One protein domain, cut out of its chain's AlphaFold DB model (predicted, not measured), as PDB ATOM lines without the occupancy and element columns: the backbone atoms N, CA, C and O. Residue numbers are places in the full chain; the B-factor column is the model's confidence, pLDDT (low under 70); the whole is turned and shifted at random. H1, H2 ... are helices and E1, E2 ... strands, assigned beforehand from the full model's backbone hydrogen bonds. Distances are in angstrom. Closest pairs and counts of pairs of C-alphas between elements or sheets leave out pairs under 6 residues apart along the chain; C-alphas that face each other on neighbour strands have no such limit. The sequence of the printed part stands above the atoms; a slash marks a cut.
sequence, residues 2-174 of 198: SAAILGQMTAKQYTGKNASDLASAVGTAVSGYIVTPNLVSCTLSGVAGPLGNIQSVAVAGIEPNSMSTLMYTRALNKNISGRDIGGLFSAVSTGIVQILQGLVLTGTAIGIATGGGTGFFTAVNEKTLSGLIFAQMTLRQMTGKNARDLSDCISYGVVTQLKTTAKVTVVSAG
ATOM      1  N   SER A   2     284.246 176.632 188.903       79.81
ATOM      2  CA  SER A   2     283.704 175.370 188.365       79.81
ATOM      3  C   SER A   2     284.681 174.581 187.482       79.81
ATOM      4  O   SER A   2     284.755 173.366 187.601       79.81
ATOM      5  N   ALA A   3     285.480 175.261 186.648       79.81
ATOM      6  CA  ALA A   3     286.494 174.618 185.807       79.81
ATOM      7  C   ALA A   3     287.644 173.990 186.618       79.81
ATOM      8  O   ALA A   3     288.127 172.922 186.263       79.81
ATOM      9  N   ALA A   4     288.042 174.613 187.734       80.75
ATOM     10  CA  ALA A   4     289.069 174.067 188.622       80.75
ATOM     11  C   ALA A   4     288.551 172.845 189.398       80.75
ATOM     12  O   ALA A   4     289.264 171.854 189.520       80.75
ATOM     13  N   ILE A   5     287.288 172.883 189.850       80.50
ATOM     14  CA  ILE A   5     286.621 171.719 190.460       80.50
ATOM     15  C   ILE A   5     286.527 170.578 189.437       80.50
ATOM     16  O   ILE A   5     286.928 169.458 189.732       80.50
ATOM     17  N   LEU A   6     286.054 170.862 188.217       83.75
ATOM     18  CA  LEU A   6     285.905 169.856 187.163       83.75
ATOM     19  C   LEU A   6     287.250 169.269 186.718       83.75
ATOM     20  O   LEU A   6     287.350 168.061 186.522       83.75
ATOM     21  N   GLY A   7     288.288 170.098 186.590       79.31
ATOM     22  CA  GLY A   7     289.641 169.639 186.279       79.31
ATOM     23  C   GLY A   7     290.154 168.651 187.326       79.31
ATOM     24  O   GLY A   7     290.649 167.582 186.972       79.31
ATOM     25  N   GLN A   8     289.932 168.945 188.610       83.25
ATOM     26  CA  GLN A   8     290.342 168.061 189.700       83.25
ATOM     27  C   GLN A   8     289.495 166.783 189.775       83.25
ATOM     28  O   GLN A   8     290.032 165.697 189.993       83.25
ATOM     29  N   MET A   9     288.186 166.878 189.524       81.31
ATOM     30  CA  MET A   9     287.305 165.710 189.416       81.31
ATOM     31  C   MET A   9     287.747 164.786 188.276       81.31
ATOM     32  O   MET A   9     287.857 163.579 188.478       81.31
ATOM     33  N   THR A  10     288.096 165.357 187.121       81.00
ATOM     34  CA  THR A  10     288.602 164.610 185.960       81.00
ATOM     35  C   THR A  10     289.941 163.940 186.275       81.00
ATOM     36  O   THR A  10     290.122 162.767 185.955       81.00
ATOM     37  N   ALA A  11     290.850 164.632 186.972       80.25
ATOM     38  CA  ALA A  11     292.125 164.067 187.421       80.25
ATOM     39  C   ALA A  11     291.942 162.875 188.381       80.25
ATOM     40  O   ALA A  11     292.731 161.933 188.360       80.25
ATOM     41  N   LYS A  12     290.870 162.880 189.182       80.31
ATOM     42  CA  LYS A  12     290.468 161.758 190.045       80.31
ATOM     43  C   LYS A  12     289.519 160.756 189.367       80.31
ATOM     44  O   LYS A  12     288.902 159.948 190.051       80.31
ATOM     45  N   GLN A  13     289.412 160.787 188.037       82.06
ATOM     46  CA  GLN A  13     288.584 159.888 187.219       82.06
ATOM     47  C   GLN A  13     287.062 160.005 187.438       82.06
ATOM     48  O   GLN A  13     286.301 159.187 186.922       82.06
ATOM     49  N   TYR A  14     286.585 161.056 188.111       75.69
ATOM     50  CA  TYR A  14     285.164 161.408 188.110       75.69
ATOM     51  C   TYR A  14     284.830 162.106 186.798       75.69
ATOM     52  O   TYR A  14     284.989 163.319 186.652       75.69
ATOM     53  N   THR A  15     284.381 161.317 185.829       71.56
ATOM     54  CA  THR A  15     283.991 161.797 184.503       71.56
ATOM     55  C   THR A  15     282.485 161.648 184.287       71.56
ATOM     56  O   THR A  15     281.785 160.970 185.041       71.56
ATOM     57  N   GLY A  16     281.962 162.329 183.269       76.75
ATOM     58  CA  GLY A  16     280.550 162.282 182.899       76.75
ATOM     59  C   GLY A  16     279.756 163.528 183.285       76.75
ATOM     60  O   GLY A  16     280.210 164.408 184.019       76.75
ATOM     61  N   LYS A  17     278.531 163.595 182.758       75.62
ATOM     62  CA  LYS A  17     277.657 164.774 182.840       75.62
ATOM     63  C   LYS A  17     277.342 165.185 184.281       75.62
ATOM     64  O   LYS A  17     277.400 166.364 184.611       75.62
ATOM     65  N   ASN A  18     277.134 164.212 185.167       76.94
ATOM     66  CA  ASN A  18     276.860 164.480 186.579       76.94
ATOM     67  C   ASN A  18     278.054 165.136 187.294       76.94
ATOM     68  O   ASN A  18     277.848 165.978 188.162       76.94
ATOM     69  N   ALA A  19     279.294 164.806 186.917       77.31
ATOM     70  CA  ALA A  19     280.483 165.440 187.485       77.31
ATOM     71  C   ALA A  19     280.629 166.892 187.001       77.31
ATOM     72  O   ALA A  19     280.878 167.786 187.811       77.31
ATOM     73  N   SER A  20     280.400 167.155 185.705       80.81
ATOM     74  CA  SER A  20     280.431 168.526 185.171       80.81
ATOM     75  C   SER A  20     279.324 169.402 185.745       80.81
ATOM     76  O   SER A  20     279.558 170.562 186.087       80.81
ATOM     77  N   ASP A  21     278.127 168.844 185.887       81.56
ATOM     78  CA  ASP A  21     276.967 169.561 186.401       81.56
ATOM     79  C   ASP A  21     277.082 169.802 187.918       81.56
ATOM     80  O   ASP A  21     276.754 170.897 188.380       81.56
ATOM     81  N   LEU A  22     277.661 168.864 188.680       82.81
ATOM     82  CA  LEU A  22     277.978 169.053 190.100       82.81
ATOM     83  C   LEU A  22     279.043 170.138 190.299       82.81
ATOM     84  O   LEU A  22     278.847 171.060 191.092       82.81
ATOM     85  N   ALA A  23     280.152 170.061 189.558       82.88
ATOM     86  CA  ALA A  23     281.213 171.062 189.605       82.88
ATOM     87  C   ALA A  23     280.691 172.458 189.232       82.88
ATOM     88  O   ALA A  23     281.081 173.458 189.840       82.88
ATOM     89  N   SER A  24     279.773 172.529 188.264       84.50
ATOM     90  CA  SER A  24     279.102 173.764 187.860       84.50
ATOM     91  C   SER A  24     278.157 174.301 188.936       84.50
ATOM     92  O   SER A  24     278.217 175.493 189.247       84.50
ATOM     93  N   ALA A  25     277.338 173.444 189.551       80.38
ATOM     94  CA  ALA A  25     276.417 173.831 190.616       80.38
ATOM     95  C   ALA A  25     277.162 174.363 191.847       80.38
ATOM     96  O   ALA A  25     276.868 175.467 192.308       80.38
ATOM     97  N   VAL A  26     278.175 173.632 192.324       83.25
ATOM     98  CA  VAL A  26     279.006 174.045 193.465       83.25
ATOM     99  C   VAL A  26     279.797 175.304 193.122       83.25
ATOM    100  O   VAL A  26     279.707 176.298 193.836       83.25
ATOM    101  N   GLY A  27     280.527 175.309 192.005       80.56
ATOM    102  CA  GLY A  27     281.393 176.430 191.644       80.56
ATOM    103  C   GLY A  27     280.631 177.733 191.394       80.56
ATOM    104  O   GLY A  27     281.098 178.796 191.795       80.56
ATOM    105  N   THR A  28     279.445 177.668 190.785       80.12
ATOM    106  CA  THR A  28     278.616 178.859 190.536       80.12
ATOM    107  C   THR A  28     277.942 179.350 191.812       80.12
ATOM    108  O   THR A  28     277.896 180.554 192.043       80.12
ATOM    109  N   ALA A  29     277.440 178.442 192.657       77.56
ATOM    110  CA  ALA A  29     276.812 178.820 193.919       77.56
ATOM    111  C   ALA A  29     277.827 179.449 194.878       77.56
ATOM    112  O   ALA A  29     277.576 180.538 195.378       77.56
ATOM    113  N   VAL A  30     278.991 178.822 195.074       77.44
ATOM    114  CA  VAL A  30     280.049 179.351 195.948       77.44
ATOM    115  C   VAL A  30     280.596 180.667 195.398       77.44
ATOM    116  O   VAL A  30     280.723 181.626 196.150       77.44
ATOM    117  N   SER A  31     280.854 180.765 194.090       75.75
ATOM    118  CA  SER A  31     281.295 182.029 193.489       75.75
ATOM    119  C   SER A  31     280.245 183.127 193.638       75.75
ATOM    120  O   SER A  31     280.600 184.245 193.986       75.75
ATOM    121  N   GLY A  32     278.965 182.828 193.408       70.12
ATOM    122  CA  GLY A  32     277.885 183.785 193.624       70.12
ATOM    123  C   GLY A  32     277.844 184.244 195.078       70.12
ATOM    124  O   GLY A  32     277.806 185.435 195.339       70.12
ATOM    125  N   TYR A  33     277.947 183.323 196.030       70.25
ATOM    126  CA  TYR A  33     277.842 183.641 197.452       70.25
ATOM    127  C   TYR A  33     279.047 184.409 198.021       70.25
ATOM    128  O   TYR A  33     278.875 185.194 198.944       70.25
ATOM    129  N   ILE A  34     280.247 184.193 197.471       68.44
ATOM    130  CA  ILE A  34     281.491 184.863 197.895       68.44
ATOM    131  C   ILE A  34     281.691 186.214 197.186       68.44
ATOM    132  O   ILE A  34     282.300 187.113 197.755       68.44
ATOM    133  N   VAL A  35     281.211 186.365 195.944       59.38
ATOM    134  CA  VAL A  35     281.393 187.590 195.134       59.38
ATOM    135  C   VAL A  35     280.226 188.574 195.294       59.38
ATOM    136  O   VAL A  35     280.399 189.772 195.074       59.38
ATOM    137  N   THR A  36     279.042 188.105 195.702       56.59
ATOM    138  CA  THR A  36     277.936 188.994 196.100       56.59
ATOM    139  C   THR A  36     278.339 189.740 197.380       56.59
ATOM    140  O   THR A  36     278.958 189.115 198.241       56.59
ATOM    141  N   PRO A  37     278.023 191.041 197.536       48.66
ATOM    142  CA  PRO A  37     278.425 191.863 198.682       48.66
ATOM    143  C   PRO A  37     277.690 191.470 199.979       48.66
ATOM    144  O   PRO A  37     276.954 192.256 200.565       48.66
ATOM    145  N   ASN A  38     277.886 190.239 200.446       46.94
ATOM    146  CA  ASN A  38     277.461 189.784 201.760       46.94
ATOM    147  C   ASN A  38     278.576 190.133 202.755       46.94
ATOM    148  O   ASN A  38     279.545 189.404 202.936       46.94
ATOM    149  N   LEU A  39     278.429 191.364 203.252       47.38
ATOM    150  CA  LEU A  39     278.979 192.027 204.434       47.38
ATOM    151  C   LEU A  39     280.320 191.551 205.015       47.38
ATOM    152  O   LEU A  39     280.467 190.463 205.569       47.38
ATOM    153  N   VAL A  40     281.228 192.519 205.112       47.47
ATOM    154  CA  VAL A  40     282.343 192.483 206.055       47.47
ATOM    155  C   VAL A  40     282.267 193.743 206.901       47.47
ATOM    156  O   VAL A  40     282.687 194.800 206.444       47.47
ATOM    157  N   SER A  41     281.766 193.659 208.136       47.47
ATOM    158  CA  SER A  41     281.959 194.761 209.086       47.47
ATOM    159  C   SER A  41     283.436 194.784 209.466       47.47
ATOM    160  O   SER A  41     283.904 194.003 210.297       47.47
ATOM    161  N   CYS A  42     284.214 195.618 208.791       47.22
ATOM    162  CA  CYS A  42     285.602 195.825 209.151       47.22
ATOM    163  C   CYS A  42     285.770 197.034 210.055       47.22
ATOM    164  O   CYS A  42     285.254 198.118 209.790       47.22
ATOM    165  N   THR A  43     286.547 196.837 211.116       50.31
ATOM    166  CA  THR A  43     287.144 197.933 211.863       50.31
ATOM    167  C   THR A  43     288.238 198.522 210.976       50.31
ATOM    168  O   THR A  43     289.210 197.845 210.639       50.31
ATOM    169  N   LEU A  44     288.046 199.757 210.523       50.03
ATOM    170  CA  LEU A  44     289.075 200.500 209.802       50.03
ATOM    171  C   LEU A  44     290.198 200.827 210.795       50.03
ATOM    172  O   LEU A  44     289.951 201.489 211.801       50.03
ATOM    173  N   SER A  45     291.420 200.366 210.522       47.06
ATOM    174  CA  SER A  45     292.619 200.801 211.246       47.06
ATOM    175  C   SER A  45     293.432 201.716 210.332       47.06
ATOM    176  O   SER A  45     293.918 201.290 209.280       47.06
ATOM    177  N   GLY A  46     293.523 202.996 210.692       45.44
ATOM    178  CA  GLY A  46     294.239 204.013 209.926       45.44
ATOM    179  C   GLY A  46     294.268 205.365 210.639       45.44
ATOM    180  O   GLY A  46     293.337 205.721 211.357       45.44
ATOM    181  N   VAL A  47     295.357 206.111 210.442       43.94
ATOM    182  CA  VAL A  47     295.462 207.535 210.799       43.94
ATOM    183  C   VAL A  47     294.514 208.313 209.880       43.94
ATOM    184  O   VAL A  47     294.446 207.996 208.695       43.94
ATOM    185  N   ALA A  48     293.761 209.280 210.417       44.44
ATOM    186  CA  ALA A  48     292.726 210.044 209.711       44.44
ATOM    187  C   ALA A  48     293.096 210.374 208.243       44.44
ATOM    188  O   ALA A  48     294.001 211.163 207.979       44.44
ATOM    189  N   GLY A  49     292.389 209.754 207.291       45.66
ATOM    190  CA  GLY A  49     292.610 209.880 205.847       45.66
ATOM    191  C   GLY A  49     291.583 209.064 205.040       45.66
ATOM    192  O   GLY A  49     290.876 208.238 205.618       45.66
ATOM    193  N   PRO A  50     291.458 209.272 203.712       49.53
ATOM    194  CA  PRO A  50     290.418 208.641 202.883       49.53
ATOM    195  C   PRO A  50     290.621 207.134 202.642       49.53
ATOM    196  O   PRO A  50     289.761 206.498 202.034       49.53
ATOM    197  N   LEU A  51     291.747 206.568 203.093       52.50
ATOM    198  CA  LEU A  51     292.143 205.176 202.888       52.50
ATOM    199  C   LEU A  51     292.410 204.506 204.240       52.50
ATOM    200  O   LEU A  51     293.288 204.941 204.981       52.50
ATOM    201  N   GLY A  52     291.672 203.436 204.540       56.09
ATOM    202  CA  GLY A  52     291.887 202.598 205.721       56.09
ATOM    203  C   GLY A  52     292.324 201.183 205.347       56.09
ATOM    204  O   GLY A  52     291.897 200.637 204.322       56.09
ATOM    205  N   ASN A  53     293.161 200.568 206.188       57.38
ATOM    206  CA  ASN A  53     293.509 199.157 206.048       57.38
ATOM    207  C   ASN A  53     292.391 198.289 206.636       57.38
ATOM    208  O   ASN A  53     291.911 198.530 207.745       57.38
ATOM    209  N   ILE A  54     291.994 197.260 205.889       57.62
ATOM    210  CA  ILE A  54     291.063 196.228 206.339       57.62
ATOM    211  C   ILE A  54     291.891 195.117 206.982       57.62
ATOM    212  O   ILE A  54     292.657 194.441 206.297       57.62
ATOM    213  N   GLN A  55     291.708 194.917 208.284       55.03
ATOM    214  CA  GLN A  55     292.089 193.700 209.001       55.03
ATOM    215  C   GLN A  55     290.898 193.289 209.859       55.03
ATOM    216  O   GLN A  55     290.800 193.670 211.021       55.03
ATOM    217  N   SER A  56     289.945 192.572 209.265       51.66
ATOM    218  CA  SER A  56     288.750 192.148 209.994       51.66
ATOM    219  C   SER A  56     288.424 190.687 209.753       51.66
ATOM    220  O   SER A  56     288.570 190.167 208.643       51.66
ATOM    221  N   VAL A  57     287.953 190.063 210.827       50.47
ATOM    222  CA  VAL A  57     287.277 188.773 210.838       50.47
ATOM    223  C   VAL A  57     285.794 189.085 210.973       50.47
ATOM    224  O   VAL A  57     285.276 189.223 212.074       50.47
ATOM    225  N   ALA A  58     285.105 189.279 209.856       49.50
ATOM    226  CA  ALA A  58     283.654 189.370 209.888       49.50
ATOM    227  C   ALA A  58     283.113 188.992 208.524       49.50
ATOM    228  O   ALA A  58     283.218 189.752 207.570       49.50
ATOM    229  N   VAL A  59     282.548 187.797 208.444       54.22
ATOM    230  CA  VAL A  59     281.777 187.334 207.301       54.22
ATOM    231  C   VAL A  59     280.315 187.412 207.728       54.22
ATOM    232  O   VAL A  59     279.758 186.452 208.256       54.22
ATOM    233  N   ALA A  60     279.715 188.593 207.609       49.31
ATOM    234  CA  ALA A  60     278.306 188.779 207.925       49.31
ATOM    235  C   ALA A  60     277.456 188.390 206.701       49.31
ATOM    236  O   ALA A  60     277.812 188.641 205.554       49.31
ATOM    237  N   GLY A  61     276.332 187.712 206.932       55.47
ATOM    238  CA  GLY A  61     275.422 187.301 205.856       55.47
ATOM    239  C   GLY A  61     275.846 186.067 205.047       55.47
ATOM    240  O   GLY A  61     275.154 185.728 204.089       55.47
ATOM    241  N   ILE A  62     276.926 185.362 205.418       65.50
ATOM    242  CA  ILE A  62     277.206 184.033 204.855       65.50
ATOM    243  C   ILE A  62     276.595 182.951 205.746       65.50
ATOM    244  O   ILE A  62     277.163 182.564 206.766       65.50
ATOM    245  N   GLU A  63     275.443 182.430 205.328       72.81
ATOM    246  CA  GLU A  63     274.751 181.342 206.017       72.81
ATOM    247  C   GLU A  63     274.907 180.008 205.267       72.81
ATOM    248  O   GLU A  63     274.614 179.938 204.066       72.81
ATOM    249  N   PRO A  64     275.290 178.912 205.957       77.19
ATOM    250  CA  PRO A  64     275.433 177.599 205.329       77.19
ATOM    251  C   PRO A  64     274.149 177.130 204.635       77.19
ATOM    252  O   PRO A  64     274.191 176.625 203.514       77.19
ATOM    253  N   ASN A  65     272.991 177.349 205.265       82.44
ATOM    254  CA  ASN A  65     271.697 176.893 204.755       82.44
ATOM    255  C   ASN A  65     271.340 177.565 203.426       82.44
ATOM    256  O   ASN A  65     270.986 176.888 202.458       82.44
ATOM    257  N   SER A  66     271.509 178.880 203.352       80.62
ATOM    258  CA  SER A  66     271.239 179.675 202.158       80.62
ATOM    259  C   SER A  66     272.193 179.318 201.007       80.62
ATOM    260  O   SER A  66     271.751 179.125 199.871       80.62
ATOM    261  N   MET A  67     273.482 179.098 201.299       79.69
ATOM    262  CA  MET A  67     274.450 178.612 200.306       79.69
ATOM    263  C   MET A  67     274.113 177.192 199.819       79.69
ATOM    264  O   MET A  67     274.138 176.930 198.616       79.69
ATOM    265  N   SER A  68     273.755 176.281 200.730       84.44
ATOM    266  CA  SER A  68     273.374 174.905 200.382       84.44
ATOM    267  C   SER A  68     272.108 174.849 199.528       84.44
ATOM    268  O   SER A  68     272.044 174.073 198.576       84.44
ATOM    269  N   THR A  69     271.136 175.721 199.809       84.56
ATOM    270  CA  THR A  69     269.889 175.830 199.046       84.56
ATOM    271  C   THR A  69     270.185 176.295 197.629       84.56
ATOM    272  O   THR A  69     269.707 175.690 196.676       84.56
ATOM    273  N   LEU A  70     271.057 177.297 197.463       84.00
ATOM    274  CA  LEU A  70     271.480 177.754 196.142       84.00
ATOM    275  C   LEU A  70     272.213 176.652 195.360       84.00
ATOM    276  O   LEU A  70     271.925 176.457 194.179       84.00
ATOM    277  N   MET A  71     273.125 175.911 196.000       85.19
ATOM    278  CA  MET A  71     273.780 174.747 195.384       85.19
ATOM    279  C   MET A  71     272.750 173.708 194.935       85.19
ATOM    280  O   MET A  71     272.819 173.222 193.806       85.19
ATOM    281  N   TYR A  72     271.764 173.418 195.786       86.44
ATOM    282  CA  TYR A  72     270.706 172.457 195.505       86.44
ATOM    283  C   TYR A  72     269.811 172.906 194.346       86.44
ATOM    284  O   TYR A  72     269.605 172.147 193.406       86.44
ATOM    285  N   THR A  73     269.357 174.161 194.325       84.56
ATOM    286  CA  THR A  73     268.580 174.724 193.207       84.56
ATOM    287  C   THR A  73     269.365 174.680 191.894       84.56
ATOM    288  O   THR A  73     268.817 174.342 190.845       84.56
ATOM    289  N   ARG A  74     270.670 174.983 191.926       83.56
ATOM    290  CA  ARG A  74     271.529 174.908 190.734       83.56
ATOM    291  C   ARG A  74     271.731 173.470 190.260       83.56
ATOM    292  O   ARG A  74     271.763 173.252 189.053       83.56
ATOM    293  N   ALA A  75     271.824 172.513 191.178       80.94
ATOM    294  CA  ALA A  75     271.899 171.093 190.858       80.94
ATOM    295  C   ALA A  75     270.582 170.564 190.270       80.94
ATOM    296  O   ALA A  75     270.611 169.877 189.249       80.94
ATOM    297  N   LEU A  76     269.432 170.966 190.820       82.56
ATOM    298  CA  LEU A  76     268.113 170.632 190.272       82.56
ATOM    299  C   LEU A  76     267.941 171.144 188.839       82.56
ATOM    300  O   LEU A  76     267.502 170.393 187.975       82.56
ATOM    301  N   ASN A  77     268.386 172.371 188.547       81.75
ATOM    302  CA  ASN A  77     268.385 172.928 187.185       81.75
ATOM    303  C   ASN A  77     269.288 172.158 186.203       81.75
ATOM    304  O   ASN A  77     269.241 172.385 184.993       81.75
ATOM    305  N   LYS A  78     270.136 171.264 186.716       78.75
ATOM    306  CA  LYS A  78     270.979 170.347 185.948       78.75
ATOM    307  C   LYS A  78     270.513 168.892 186.040       78.75
ATOM    308  O   LYS A  78     271.234 167.997 185.617       78.75
ATOM    309  N   ASN A  79     269.306 168.651 186.557       79.62
ATOM    310  CA  ASN A  79     268.731 167.325 186.796       79.62
ATOM    311  C   ASN A  79     269.551 166.447 187.759       79.62
ATOM    312  O   ASN A  79     269.432 165.223 187.745       79.62
ATOM    313  N   ILE A  80     270.363 167.060 188.621       77.12
ATOM    314  CA  ILE A  80     271.052 166.380 189.716       77.12
ATOM    315  C   ILE A  80     270.155 166.458 190.952       77.12
ATOM    316  O   ILE A  80     269.946 167.530 191.518       77.12
ATOM    317  N   SER A  81     269.622 165.313 191.374       75.94
ATOM    318  CA  SER A  81     268.782 165.187 192.569       75.94
ATOM    319  C   SER A  81     269.087 163.883 193.306       75.94
ATOM    320  O   SER A  81     269.549 162.914 192.706       75.94
ATOM    321  N   GLY A  82     268.882 163.866 194.623       72.31
ATOM    322  CA  GLY A  82     269.122 162.685 195.447       72.31
ATOM    323  C   GLY A  82     269.285 163.025 196.924       72.31
ATOM    324  O   GLY A  82     269.668 164.142 197.280       72.31
ATOM    325  N   ARG A  83     269.016 162.040 197.788       66.81
ATOM    326  CA  ARG A  83     269.132 162.171 199.250       66.81
ATOM    327  C   ARG A  83     270.541 162.603 199.673       66.81
ATOM    328  O   ARG A  83     270.690 163.512 200.486       66.81
ATOM    329  N   ASP A  84     271.558 162.020 199.045       76.38
ATOM    330  CA  ASP A  84     272.963 162.252 199.395       76.38
ATOM    331  C   ASP A  84     273.495 163.590 198.866       76.38
ATOM    332  O   ASP A  84     274.421 164.164 199.431       76.38
ATOM    333  N   ILE A  85     272.879 164.146 197.818       79.75
ATOM    334  CA  ILE A  85     273.263 165.442 197.241       79.75
ATOM    335  C   ILE A  85     272.897 166.595 198.184       79.75
ATOM    336  O   ILE A  85     273.683 167.526 198.355       79.75
ATOM    337  N   GLY A  86     271.740 166.514 198.851       82.00
ATOM    338  CA  GLY A  86     271.370 167.478 199.890       82.00
ATOM    339  C   GLY A  86     272.338 167.441 201.078       82.00
ATOM    340  O   GLY A  86     272.783 168.486 201.559       82.00
ATOM    341  N   GLY A  87     272.734 166.234 201.502       83.44
ATOM    342  CA  GLY A  87     273.753 166.035 202.536       83.44
ATOM    343  C   GLY A  87     275.115 166.606 202.134       83.44
ATOM    344  O   GLY A  87     275.727 167.339 202.912       83.44
ATOM    345  N   LEU A  88     275.538 166.350 200.895       84.81
ATOM    346  CA  LEU A  88     276.777 166.859 200.321       84.81
ATOM    347  C   LEU A  88     276.819 168.389 200.302       84.81
ATOM    348  O   LEU A  88     277.777 168.978 200.795       84.81
ATOM    349  N   PHE A  89     275.800 169.053 199.752       87.56
ATOM    350  CA  PHE A  89     275.799 170.517 199.665       87.56
ATOM    351  C   PHE A  89     275.722 171.182 201.029       87.56
ATOM    352  O   PHE A  89     276.352 172.217 201.249       87.56
ATOM    353  N   SER A  90     275.004 170.577 201.972       87.06
ATOM    354  CA  SER A  90     274.985 171.062 203.346       87.06
ATOM    355  C   SER A  90     276.348 170.895 204.033       87.06
ATOM    356  O   SER A  90     276.794 171.798 204.739       87.06
ATOM    357  N   ALA A  91     277.076 169.805 203.769       84.81
ATOM    358  CA  ALA A  91     278.437 169.622 204.273       84.81
ATOM    359  C   ALA A  91     279.440 170.608 203.651       84.81
ATOM    360  O   ALA A  91     280.216 171.242 204.366       84.81
ATOM    361  N   VAL A  92     279.393 170.773 202.325       85.62
ATOM    362  CA  VAL A  92     280.267 171.683 201.571       85.62
ATOM    363  C   VAL A  92     280.052 173.130 202.005       85.62
ATOM    364  O   VAL A  92     281.015 173.816 202.335       85.62
ATOM    365  N   SER A  93     278.799 173.588 202.052       85.44
ATOM    366  CA  SER A  93     278.469 174.940 202.516       85.44
ATOM    367  C   SER A  93     278.937 175.174 203.950       85.44
ATOM    368  O   SER A  93     279.624 176.157 204.196       85.44
ATOM    369  N   THR A  94     278.663 174.251 204.876       85.44
ATOM    370  CA  THR A  94     279.097 174.375 206.278       85.44
ATOM    371  C   THR A  94     280.618 174.457 206.395       85.44
ATOM    372  O   THR A  94     281.120 175.351 207.071       85.44
ATOM    373  N   GLY A  95     281.362 173.588 205.702       81.12
ATOM    374  CA  GLY A  95     282.829 173.621 205.712       81.12
ATOM    375  C   GLY A  95     283.403 174.919 205.135       81.12
ATOM    376  O   GLY A  95     284.352 175.476 205.688       81.12
ATOM    377  N   ILE A  96     282.794 175.448 204.068       80.06
ATOM    378  CA  ILE A  96     283.179 176.736 203.475       80.06
ATOM    379  C   ILE A  96     282.871 177.892 204.435       80.06
ATOM    380  O   ILE A  96     283.727 178.745 204.646       80.06
ATOM    381  N   VAL A  97     281.690 177.934 205.055       78.81
ATOM    382  CA  VAL A  97     281.358 178.998 206.016       78.81
ATOM    383  C   VAL A  97     282.300 178.960 207.220       78.81
ATOM    384  O   VAL A  97     282.815 180.002 207.610       78.81
ATOM    385  N   GLN A  98     282.583 177.775 207.767       77.44
ATOM    386  CA  GLN A  98     283.500 177.618 208.900       77.44
ATOM    387  C   GLN A  98     284.910 178.115 208.578       77.44
ATOM    388  O   GLN A  98     285.512 178.795 209.406       77.44
ATOM    389  N   ILE A  99     285.434 177.824 207.378       75.25
ATOM    390  CA  ILE A  99     286.747 178.356 207.008       75.25
ATOM    391  C   ILE A  99     286.687 179.870 206.805       75.25
ATOM    392  O   ILE A  99     287.557 180.569 207.302       75.25
ATOM    393  N   LEU A 100     285.648 180.394 206.146       72.06
ATOM    394  CA  LEU A 100     285.503 181.829 205.886       72.06
ATOM    395  C   LEU A 100     285.369 182.642 207.180       72.06
ATOM    396  O   LEU A 100     285.981 183.700 207.281       72.06
ATOM    397  N   GLN A 101     284.661 182.130 208.188       67.50
ATOM    398  CA  GLN A 101     284.561 182.758 209.511       67.50
ATOM    399  C   GLN A 101     285.905 182.843 210.248       67.50
ATOM    400  O   GLN A 101     286.095 183.753 211.044       67.50
ATOM    401  N   GLY A 102     286.830 181.912 209.999       60.31
ATOM    402  CA  GLY A 102     288.165 181.912 210.606       60.31
ATOM    403  C   GLY A 102     289.223 182.675 209.807       60.31
ATOM    404  O   GLY A 102     290.368 182.771 210.248       60.31
ATOM    405  N   LEU A 103     288.881 183.186 208.621       65.50
ATOM    406  CA  LEU A 103     289.833 183.844 207.735       65.50
ATOM    407  C   LEU A 103     289.839 185.355 207.952       65.50
ATOM    408  O   LEU A 103     288.807 186.020 207.927       65.50
ATOM    409  N   VAL A 104     291.044 185.904 208.095       60.84
ATOM    410  CA  VAL A 104     291.260 187.350 208.090       60.84
ATOM    411  C   VAL A 104     291.218 187.832 206.647       60.84
ATOM    412  O   VAL A 104     291.987 187.366 205.799       60.84
ATOM    413  N   LEU A 105     290.337 188.788 206.370       63.38
ATOM    414  CA  LEU A 105     290.363 189.509 205.111       63.38
ATOM    415  C   LEU A 105     291.348 190.672 205.234       63.38
ATOM    416  O   LEU A 105     291.225 191.498 206.140       63.38
ATOM    417  N   THR A 106     292.324 190.734 204.330       62.09
ATOM    418  CA  THR A 106     293.266 191.858 204.241       62.09
ATOM    419  C   THR A 106     292.975 192.668 202.988       62.09
ATOM    420  O   THR A 106     292.762 192.096 201.920       62.09
ATOM    421  N   GLY A 107     292.935 193.993 203.094       65.25
ATOM    422  CA  GLY A 107     292.568 194.835 201.959       65.25
ATOM    423  C   GLY A 107     292.591 196.328 202.245       65.25
ATOM    424  O   GLY A 107     293.033 196.763 203.305       65.25
ATOM    425  N   THR A 108     292.076 197.105 201.297       60.28
ATOM    426  CA  THR A 108     291.935 198.564 201.402       60.28
ATOM    427  C   THR A 108     290.465 198.949 201.300       60.28
ATOM    428  O   THR A 108     289.771 198.474 200.393       60.28
ATOM    429  N   ALA A 109     289.996 199.825 202.186       58.72
ATOM    430  CA  ALA A 109     288.664 200.426 202.128       58.72
ATOM    431  C   ALA A 109     288.757 201.945 201.946       58.72
ATOM    432  O   ALA A 109     289.675 202.585 202.462       58.72
ATOM    433  N   ILE A 110     287.792 202.503 201.209       55.88
ATOM    434  CA  ILE A 110     287.619 203.944 201.007       55.88
ATOM    435  C   ILE A 110     286.370 204.372 201.783       55.88
ATOM    436  O   ILE A 110     285.276 203.884 201.492       55.88
ATOM    437  N   GLY A 111     286.522 205.272 202.758       50.12
ATOM    438  CA  GLY A 111     285.413 205.796 203.568       50.12
ATOM    439  C   GLY A 111     285.748 205.914 205.057       50.12
ATOM    440  O   GLY A 111     286.422 205.061 205.621       50.12
ATOM    441  N   ILE A 112     285.276 206.993 205.686       47.41
ATOM    442  CA  ILE A 112     285.684 207.453 207.030       47.41
ATOM    443  C   ILE A 112     284.742 206.922 208.145       47.41
ATOM    444  O   ILE A 112     284.940 207.213 209.318       47.41
ATOM    445  N   ALA A 113     283.702 206.147 207.801       46.06
ATOM    446  CA  ALA A 113     282.735 205.561 208.754       46.06
ATOM    447  C   ALA A 113     281.921 204.403 208.136       46.06
ATOM    448  O   ALA A 113     281.675 203.364 208.752       46.06
ATOM    449  N   THR A 114     281.539 204.578 206.875       53.91
ATOM    450  CA  THR A 114     280.883 203.580 206.027       53.91
ATOM    451  C   THR A 114     281.493 203.702 204.639       53.91
ATOM    452  O   THR A 114     281.664 204.811 204.132       53.91
ATOM    453  N   GLY A 115     281.878 202.583 204.034       53.19
ATOM    454  CA  GLY A 115     282.687 202.617 202.818       53.19
ATOM    455  C   GLY A 115     282.767 201.287 202.088       53.19
ATOM    456  O   GLY A 115     282.524 200.229 202.667       53.19
ATOM    457  N   GLY A 116     283.124 201.343 200.808       57.25
ATOM    458  CA  GLY A 116     283.398 200.171 199.982       57.25
ATOM    459  C   GLY A 116     284.897 199.884 199.938       57.25
ATOM    460  O   GLY A 116     285.714 200.798 199.827       57.25
ATOM    461  N   GLY A 117     285.275 198.617 200.024       58.44
ATOM    462  CA  GLY A 117     286.663 198.185 199.965       58.44
ATOM    463  C   GLY A 117     286.850 196.929 199.142       58.44
ATOM    464  O   GLY A 117     285.894 196.280 198.726       58.44
ATOM    465  N   THR A 118     288.110 196.581 198.916       63.00
ATOM    466  CA  THR A 118     288.475 195.309 198.303       63.00
ATOM    467  C   THR A 118     289.503 194.590 199.150       63.00
ATOM    468  O   THR A 118     290.461 195.209 199.611       63.00
ATOM    469  N   GLY A 119     289.310 193.288 199.346       60.59
ATOM    470  CA  GLY A 119     290.223 192.458 200.122       60.59
ATOM    471  C   GLY A 119     290.470 191.087 199.510       60.59
ATOM    472  O   GLY A 119     289.769 190.650 198.597       60.59
ATOM    473  N   PHE A 120     291.496 190.418 200.017       64.19
ATOM    474  CA  PHE A 120     291.890 189.065 199.647       64.19
ATOM    475  C   PHE A 120     292.024 188.197 200.899       64.19
ATOM    476  O   PHE A 120     292.387 188.673 201.978       64.19
ATOM    477  N   PHE A 121     291.714 186.909 200.751       66.69
ATOM    478  CA  PHE A 121     291.877 185.928 201.818       66.69
ATOM    479  C   PHE A 121     293.313 185.397 201.802       66.69
ATOM    480  O   PHE A 121     293.725 184.734 200.851       66.69
ATOM    481  N   THR A 122     294.081 185.677 202.851       58.81
ATOM    482  CA  THR A 122     295.527 185.389 202.906       58.81
ATOM    483  C   THR A 122     295.882 184.010 203.462       58.81
ATOM    484  O   THR A 122     296.991 183.539 203.229       58.81
ATOM    485  N   ALA A 123     294.958 183.329 204.150       60.41
ATOM    486  CA  ALA A 123     295.266 182.122 204.930       60.41
ATOM    487  C   ALA A 123     294.505 180.844 204.507       60.41
ATOM    488  O   ALA A 123     294.439 179.880 205.269       60.41
ATOM    489  N   VAL A 124     293.921 180.788 203.301       68.31
ATOM    490  CA  VAL A 124     293.127 179.612 202.886       68.31
ATOM    491  C   VAL A 124     294.021 178.460 202.420       68.31
ATOM    492  O   VAL A 124     294.730 178.570 201.416       68.31
ATOM    493  N   ASN A 125     293.947 177.325 203.121       79.19
ATOM    494  CA  ASN A 125     294.643 176.086 202.772       79.19
ATOM    495  C   ASN A 125     293.652 175.001 202.320       79.19
ATOM    496  O   ASN A 125     292.656 174.732 202.991       79.19
ATOM    497  N   GLU A 126     293.964 174.347 201.200       83.00
ATOM    498  CA  GLU A 126     293.192 173.243 200.615       83.00
ATOM    499  C   GLU A 126     293.011 172.074 201.581       83.00
ATOM    500  O   GLU A 126     291.907 171.547 201.692       83.00
ATOM    501  N   LYS A 127     294.066 171.692 202.316       83.31
ATOM    502  CA  LYS A 127     294.003 170.578 203.276       83.31
ATOM    503  C   LYS A 127     293.034 170.868 204.416       83.31
ATOM    504  O   LYS A 127     292.281 169.985 204.815       83.31
ATOM    505  N   THR A 128     293.038 172.102 204.916       82.00
ATOM    506  CA  THR A 128     292.140 172.527 205.994       82.00
ATOM    507  C   THR A 128     290.692 172.532 205.516       82.00
ATOM    508  O   THR A 128     289.828 171.981 206.193       82.00
ATOM    509  N   LEU A 129     290.427 173.081 204.323       83.88
ATOM    510  CA  LEU A 129     289.080 173.089 203.750       83.88
ATOM    511  C   LEU A 129     288.576 171.670 203.450       83.88
ATOM    512  O   LEU A 129     287.447 171.345 203.809       83.88
ATOM    513  N   SER A 130     289.418 170.802 202.880       86.62
ATOM    514  CA  SER A 130     289.034 169.412 202.599       86.62
ATOM    515  C   SER A 130     288.742 168.643 203.882       86.62
ATOM    516  O   SER A 130     287.730 167.948 203.960       86.62
ATOM    517  N   GLY A 131     289.562 168.828 204.923       85.06
ATOM    518  CA  GLY A 131     289.331 168.234 206.238       85.06
ATOM    519  C   GLY A 131     287.998 168.660 206.855       85.06
ATOM    520  O   GLY A 131     287.257 167.808 207.344       85.06
ATOM    521  N   LEU A 132     287.656 169.951 206.781       85.75
ATOM    522  CA  LEU A 132     286.378 170.469 207.276       85.75
ATOM    523  C   LEU A 132     285.192 169.918 206.478       85.75
ATOM    524  O   LEU A 132     284.250 169.401 207.074       85.75
ATOM    525  N   ILE A 133     285.239 169.961 205.143       87.75
ATOM    526  CA  ILE A 133     284.165 169.415 204.297       87.75
ATOM    527  C   ILE A 133     283.989 167.916 204.570       87.75
ATOM    528  O   ILE A 133     282.865 167.460 204.773       87.75
ATOM    529  N   PHE A 134     285.078 167.150 204.640       88.69
ATOM    530  CA  PHE A 134     285.027 165.715 204.912       88.69
ATOM    531  C   PHE A 134     284.473 165.397 206.309       88.69
ATOM    532  O   PHE A 134     283.683 164.462 206.460       88.69
ATOM    533  N   ALA A 135     284.833 166.181 207.328       86.44
ATOM    534  CA  ALA A 135     284.263 166.042 208.665       86.44
ATOM    535  C   ALA A 135     282.742 166.268 208.645       86.44
ATOM    536  O   ALA A 135     281.988 165.461 209.187       86.44
ATOM    537  N   GLN A 136     282.276 167.301 207.936       86.38
ATOM    538  CA  GLN A 136     280.844 167.579 207.784       86.38
ATOM    539  C   GLN A 136     280.109 166.500 206.969       86.38
ATOM    540  O   GLN A 136     278.966 166.162 207.273       86.38
ATOM    541  N   MET A 137     280.763 165.915 205.962       86.25
ATOM    542  CA  MET A 137     280.234 164.767 205.217       86.25
ATOM    543  C   MET A 137     280.122 163.525 206.113       86.25
ATOM    544  O   MET A 137     279.108 162.826 206.080       86.25
ATOM    545  N   THR A 138     281.110 163.293 206.981       86.19
ATOM    546  CA  THR A 138     281.127 162.171 207.933       86.19
ATOM    547  C   THR A 138     279.983 162.264 208.943       86.19
ATOM    548  O   THR A 138     279.299 161.272 209.180       86.19
ATOM    549  N   LEU A 139     279.701 163.464 209.470       86.12
ATOM    550  CA  LEU A 139     278.547 163.709 210.352       86.12
ATOM    551  C   LEU A 139     277.201 163.381 209.687       86.12
ATOM    552  O   LEU A 139     276.212 163.123 210.368       86.12
ATOM    553  N   ARG A 140     277.165 163.362 208.353       83.38
ATOM    554  CA  ARG A 140     275.992 163.038 207.534       83.38
ATOM    555  C   ARG A 140     276.038 161.620 206.964       83.38
ATOM    556  O   ARG A 140     275.315 161.328 206.020       83.38
ATOM    557  N   GLN A 141     276.882 160.752 207.529       84.25
ATOM    558  CA  GLN A 141     277.073 159.356 207.116       84.25
ATOM    559  C   GLN A 141     277.604 159.186 205.679       84.25
ATOM    560  O   GLN A 141     277.576 158.093 205.118       84.25
ATOM    561  N   MET A 142     278.156 160.247 205.084       80.81
ATOM    562  CA  MET A 142     278.798 160.205 203.773       80.81
ATOM    563  C   MET A 142     280.290 159.927 203.950       80.81
ATOM    564  O   MET A 142     281.118 160.836 203.978       80.81
ATOM    565  N   THR A 143     280.633 158.652 204.108       81.19
ATOM    566  CA  THR A 143     282.014 158.210 204.348       81.19
ATOM    567  C   THR A 143     282.589 157.435 203.168       81.19
ATOM    568  O   THR A 143     281.859 156.905 202.334       81.19
ATOM    569  N   GLY A 144     283.917 157.338 203.111       83.69
ATOM    570  CA  GLY A 144     284.633 156.522 202.131       83.69
ATOM    571  C   GLY A 144     285.532 157.330 201.201       83.69
ATOM    572  O   GLY A 144     285.602 158.560 201.268       83.69
ATOM    573  N   LYS A 145     286.237 156.613 200.320       81.94
ATOM    574  CA  LYS A 145     287.215 157.199 199.392       81.94
ATOM    575  C   LYS A 145     286.578 158.250 198.479       81.94
ATOM    576  O   LYS A 145     287.132 159.330 198.336       81.94
ATOM    577  N   ASN A 146     285.367 157.983 197.988       80.06
ATOM    578  CA  ASN A 146     284.649 158.919 197.128       80.06
ATOM    579  C   ASN A 146     284.299 160.235 197.830       80.06
ATOM    580  O   ASN A 146     284.420 161.293 197.227       80.06
ATOM    581  N   ALA A 147     283.908 160.187 199.106       81.75
ATOM    582  CA  ALA A 147     283.612 161.391 199.877       81.75
ATOM    583  C   ALA A 147     284.869 162.251 200.087       81.75
ATOM    584  O   ALA A 147     284.814 163.466 199.919       81.75
ATOM    585  N   ARG A 148     286.009 161.612 200.385       84.12
ATOM    586  CA  ARG A 148     287.307 162.288 200.530       84.12
ATOM    587  C   ARG A 148     287.809 162.871 199.208       84.12
ATOM    588  O   ARG A 148     288.278 164.001 199.162       84.12
ATOM    589  N   ASP A 149     287.692 162.121 198.120       83.31
ATOM    590  CA  ASP A 149     288.116 162.596 196.807       83.31
ATOM    591  C   ASP A 149     287.253 163.768 196.326       83.31
ATOM    592  O   ASP A 149     287.768 164.729 195.754       83.31
ATOM    593  N   LEU A 150     285.953 163.735 196.616       83.12
ATOM    594  CA  LEU A 150     285.044 164.823 196.290       83.12
ATOM    595  C   LEU A 150     285.304 166.075 197.145       83.12
ATOM    596  O   LEU A 150     285.307 167.184 196.606       83.12
ATOM    597  N   SER A 151     285.571 165.914 198.449       84.94
ATOM    598  CA  SER A 151     285.945 167.031 199.324       84.94
ATOM    599  C   SER A 151     287.252 167.679 198.872       84.94
ATOM    600  O   SER A 151     287.323 168.907 198.819       84.94
ATOM    601  N   ASP A 152     288.246 166.887 198.458       86.00
ATOM    602  CA  ASP A 152     289.505 167.385 197.893       86.00
ATOM    603  C   ASP A 152     289.271 168.194 196.611       86.00
ATOM    604  O   ASP A 152     289.796 169.298 196.474       86.00
ATOM    605  N   CYS A 153     288.466 167.674 195.677       84.12
ATOM    606  CA  CYS A 153     288.179 168.340 194.402       84.12
ATOM    607  C   CYS A 153     287.477 169.688 194.586       84.12
ATOM    608  O   CYS A 153     287.845 170.686 193.958       84.12
ATOM    609  N   ILE A 154     286.473 169.725 195.464       84.19
ATOM    610  CA  ILE A 154     285.741 170.951 195.781       84.19
ATOM    611  C   ILE A 154     286.672 171.943 196.479       84.19
ATOM    612  O   ILE A 154     286.720 173.111 196.094       84.19
ATOM    613  N   SER A 155     287.464 171.477 197.446       85.31
ATOM    614  CA  SER A 155     288.398 172.326 198.189       85.31
ATOM    615  C   SER A 155     289.455 172.936 197.284       85.31
ATOM    616  O   SER A 155     289.665 174.144 197.332       85.31
ATOM    617  N   TYR A 156     290.064 172.135 196.408       85.88
ATOM    618  CA  TYR A 156     291.029 172.609 195.421       85.88
ATOM    619  C   TYR A 156     290.443 173.729 194.559       85.88
ATOM    620  O   TYR A 156     291.031 174.805 194.440       85.88
ATOM    621  N   GLY A 157     289.250 173.519 193.997       79.56
ATOM    622  CA  GLY A 157     288.626 174.513 193.131       79.56
ATOM    623  C   GLY A 157     288.196 175.787 193.863       79.56
ATOM    624  O   GLY A 157     288.313 176.877 193.296       79.56
ATOM    625  N   VAL A 158     287.747 175.676 195.118       79.38
ATOM    626  CA  VAL A 158     287.398 176.828 195.961       79.38
ATOM    627  C   VAL A 158     288.650 177.607 196.360       79.38
ATOM    628  O   VAL A 158     288.689 178.813 196.143       79.38
ATOM    629  N   VAL A 159     289.698 176.951 196.869       79.31
ATOM    630  CA  VAL A 159     290.934 177.634 197.286       79.31
ATOM    631  C   VAL A 159     291.666 178.244 196.097       79.31
ATOM    632  O   VAL A 159     292.096 179.393 196.180       79.31
ATOM    633  N   THR A 160     291.757 177.526 194.975       79.94
ATOM    634  CA  THR A 160     292.332 178.061 193.732       79.94
ATOM    635  C   THR A 160     291.603 179.332 193.326       79.94
ATOM    636  O   THR A 160     292.238 180.344 193.042       79.94
ATOM    637  N   GLN A 161     290.268 179.324 193.357       74.00
ATOM    638  CA  GLN A 161     289.488 180.512 193.039       74.00
ATOM    639  C   GLN A 161     289.655 181.628 194.076       74.00
ATOM    640  O   GLN A 161     289.757 182.781 193.684       74.00
ATOM    641  N   LEU A 162     289.706 181.334 195.375       72.69
ATOM    642  CA  LEU A 162     289.911 182.350 196.413       72.69
ATOM    643  C   LEU A 162     291.281 183.030 196.302       72.69
ATOM    644  O   LEU A 162     291.388 184.225 196.554       72.69
ATOM    645  N   LYS A 163     292.309 182.288 195.876       71.44
ATOM    646  CA  LYS A 163     293.654 182.819 195.620       71.44
ATOM    647  C   LYS A 163     293.755 183.595 194.303       71.44
ATOM    648  O   LYS A 163     294.556 184.516 194.208       71.44
ATOM    649  N   THR A 164     292.976 183.216 193.286       67.12
ATOM    650  CA  THR A 164     293.033 183.823 191.937       67.12
ATOM    651  C   THR A 164     292.007 184.927 191.710       67.12
ATOM    652  O   THR A 164     292.214 185.777 190.847       67.12
ATOM    653  N   THR A 165     290.905 184.951 192.465       62.78
ATOM    654  CA  THR A 165     289.910 186.021 192.376       62.78
ATOM    655  C   THR A 165     290.509 187.262 192.997       62.78
ATOM    656  O   THR A 165     290.613 187.386 194.217       62.78
ATOM    657  N   ALA A 166     290.910 188.189 192.137       48.50
ATOM    658  CA  ALA A 166     291.304 189.510 192.558       48.50
ATOM    659  C   ALA A 166     290.075 190.183 193.180       48.50
ATOM    660  O   ALA A 166     289.166 190.578 192.458       48.50
ATOM    661  N   LYS A 167     290.099 190.339 194.507       58.97
ATOM    662  CA  LYS A 167     289.316 191.319 195.269       58.97
ATOM    663  C   LYS A 167     287.848 190.946 195.526       58.97
ATOM    664  O   LYS A 167     286.985 191.077 194.668       58.97
ATOM    665  N   VAL A 168     287.563 190.566 196.769       61.62
ATOM    666  CA  VAL A 168     286.200 190.510 197.318       61.62
ATOM    667  C   VAL A 168     285.773 191.922 197.687       61.62
ATOM    668  O   VAL A 168     286.538 192.631 198.345       61.62
ATOM    669  N   THR A 169     284.576 192.330 197.269       59.38
ATOM    670  CA  THR A 169     283.997 193.620 197.655       59.38
ATOM    671  C   THR A 169     283.559 193.576 199.113       59.38
ATOM    672  O   THR A 169     282.805 192.703 199.533       59.38
ATOM    673  N   VAL A 170     284.029 194.547 199.881       57.09
ATOM    674  CA  VAL A 170     283.833 194.679 201.322       57.09
ATOM    675  C   VAL A 170     282.964 195.899 201.562       57.09
ATOM    676  O   VAL A 170     283.273 196.973 201.053       57.09
ATOM    677  N   VAL A 171     281.908 195.761 202.356       54.00
ATOM    678  CA  VAL A 171     281.144 196.910 202.856       54.00
ATOM    679  C   VAL A 171     281.601 197.191 204.277       54.00
ATOM    680  O   VAL A 171     281.104 196.580 205.215       54.00
ATOM    681  N   SER A 172     282.565 198.095 204.424       52.84
ATOM    682  CA  SER A 172     283.030 198.555 205.728       52.84
ATOM    683  C   SER A 172     281.932 199.345 206.439       52.84
ATOM    684  O   SER A 172     281.383 200.302 205.889       52.84
ATOM    685  N   ALA A 173     281.624 198.935 207.664       48.84
ATOM    686  CA  ALA A 173     280.846 199.691 208.630       48.84
ATOM    687  C   ALA A 173     281.652 199.665 209.926       48.84
ATOM    688  O   ALA A 173     281.834 198.602 210.524       48.84
ATOM    689  N   GLY A 174     282.202 200.811 210.314       48.22
ATOM    690  CA  GLY A 174     283.075 200.896 211.471       48.22
ATOM    691  C   GLY A 174     283.187 202.324 211.975       48.22
ATOM    692  O   GLY A 174     283.419 203.254 211.213       48.22
TER     693      GLY A 174
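AT A GLANCE: This is residues 2 to 174 of the 198 residues of an uncharacterized protein of Candidatus Altiarchaeales archaeon (UniProt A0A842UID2). Six helices stand in a ring as an up-and-down bundle, each running against the one before it in the chain, and a small, strongly twisted and curled sheet of four strands sits past one end of it. The longer helices H2, H4 and H6 make a triangle and run toward the sheet, while H1, H3 and H5 fill the ring between them. The printed part has 173 residues, in the order H1 H2 E1 H3 H4 E2 E3 H5 H6 E4, of mixed class; the sheet runs E1 E2 E3 E4, antiparallel throughout. It is compact, with a radius of gyration of the C-alphas of 17.0 A, and only just elongated, spanning 55 by 28 by 28 A.

HOW THE PARTS SIT: Edge strand E1, residues 51 to 56, is antiparallel to E2, residues 105 to 110, at 152 degrees, with N 54 and O 107 2.8 A apart, within hydrogen-bond range. E2 forms a hairpin with E3, residues 114 to 121, with N 120 and O 106 at 2.8 A. E3 bends by 54 degrees at residue 118 and is antiparallel to edge strand E4, residues 168 to 173, with N 117 and O 170 at 2.8 A. H6, residues 145 to 164, only grazes the sheet, with residues 159 to 164. H2, residues 17 to 35, only grazes it too, with residues 34 to 35. H2 touches H6 with residues 23 to 30 alone; Gly 27 and Val 158 have the closest C-alphas, 7.4 A. H1, residues 2 to 11, forms a helical hairpin with H2, closest C-alphas Ser 2 and Gly 27, 4.1 A, and touches H6. H3, residues 64 to 76, touches H2 and forms a hairpin with H4, residues 83 to 101, closest C-alphas Pro 64 and Ser 93, 4.9 A. H5, residues 126 to 139, touches H4 at a steep tilt of 45 degrees, closest C-alphas Gly 95 and Ile 133, 4.6 A, and forms a hairpin with H6. Every O i to N i+4 pair is within hydrogen-bond range in H1, H2, H3, H5 and H6; in H4, 14 of 15.

IN THESE COORDINATES: H1 begins at C-alpha 2, (283.704, 175.370, 188.365). H6 is 28.3 A long, H4 27.7 A, H2 26.2 A and E3 21.2 A. E4 ends at C-alpha 173, (280.846, 199.691, 208.630).

THE WHOLE: The C-alphas of Gly 16 and Ala 48, the two farthest apart, are 56.1 A apart. The printed part has no cut. The link from H2 to E1 is long, 15 residues. The mean pLDDT of the printed part is 71.6; 65 residues are under 70, among them 34 to 62, 101 to 124 and 164 to 174.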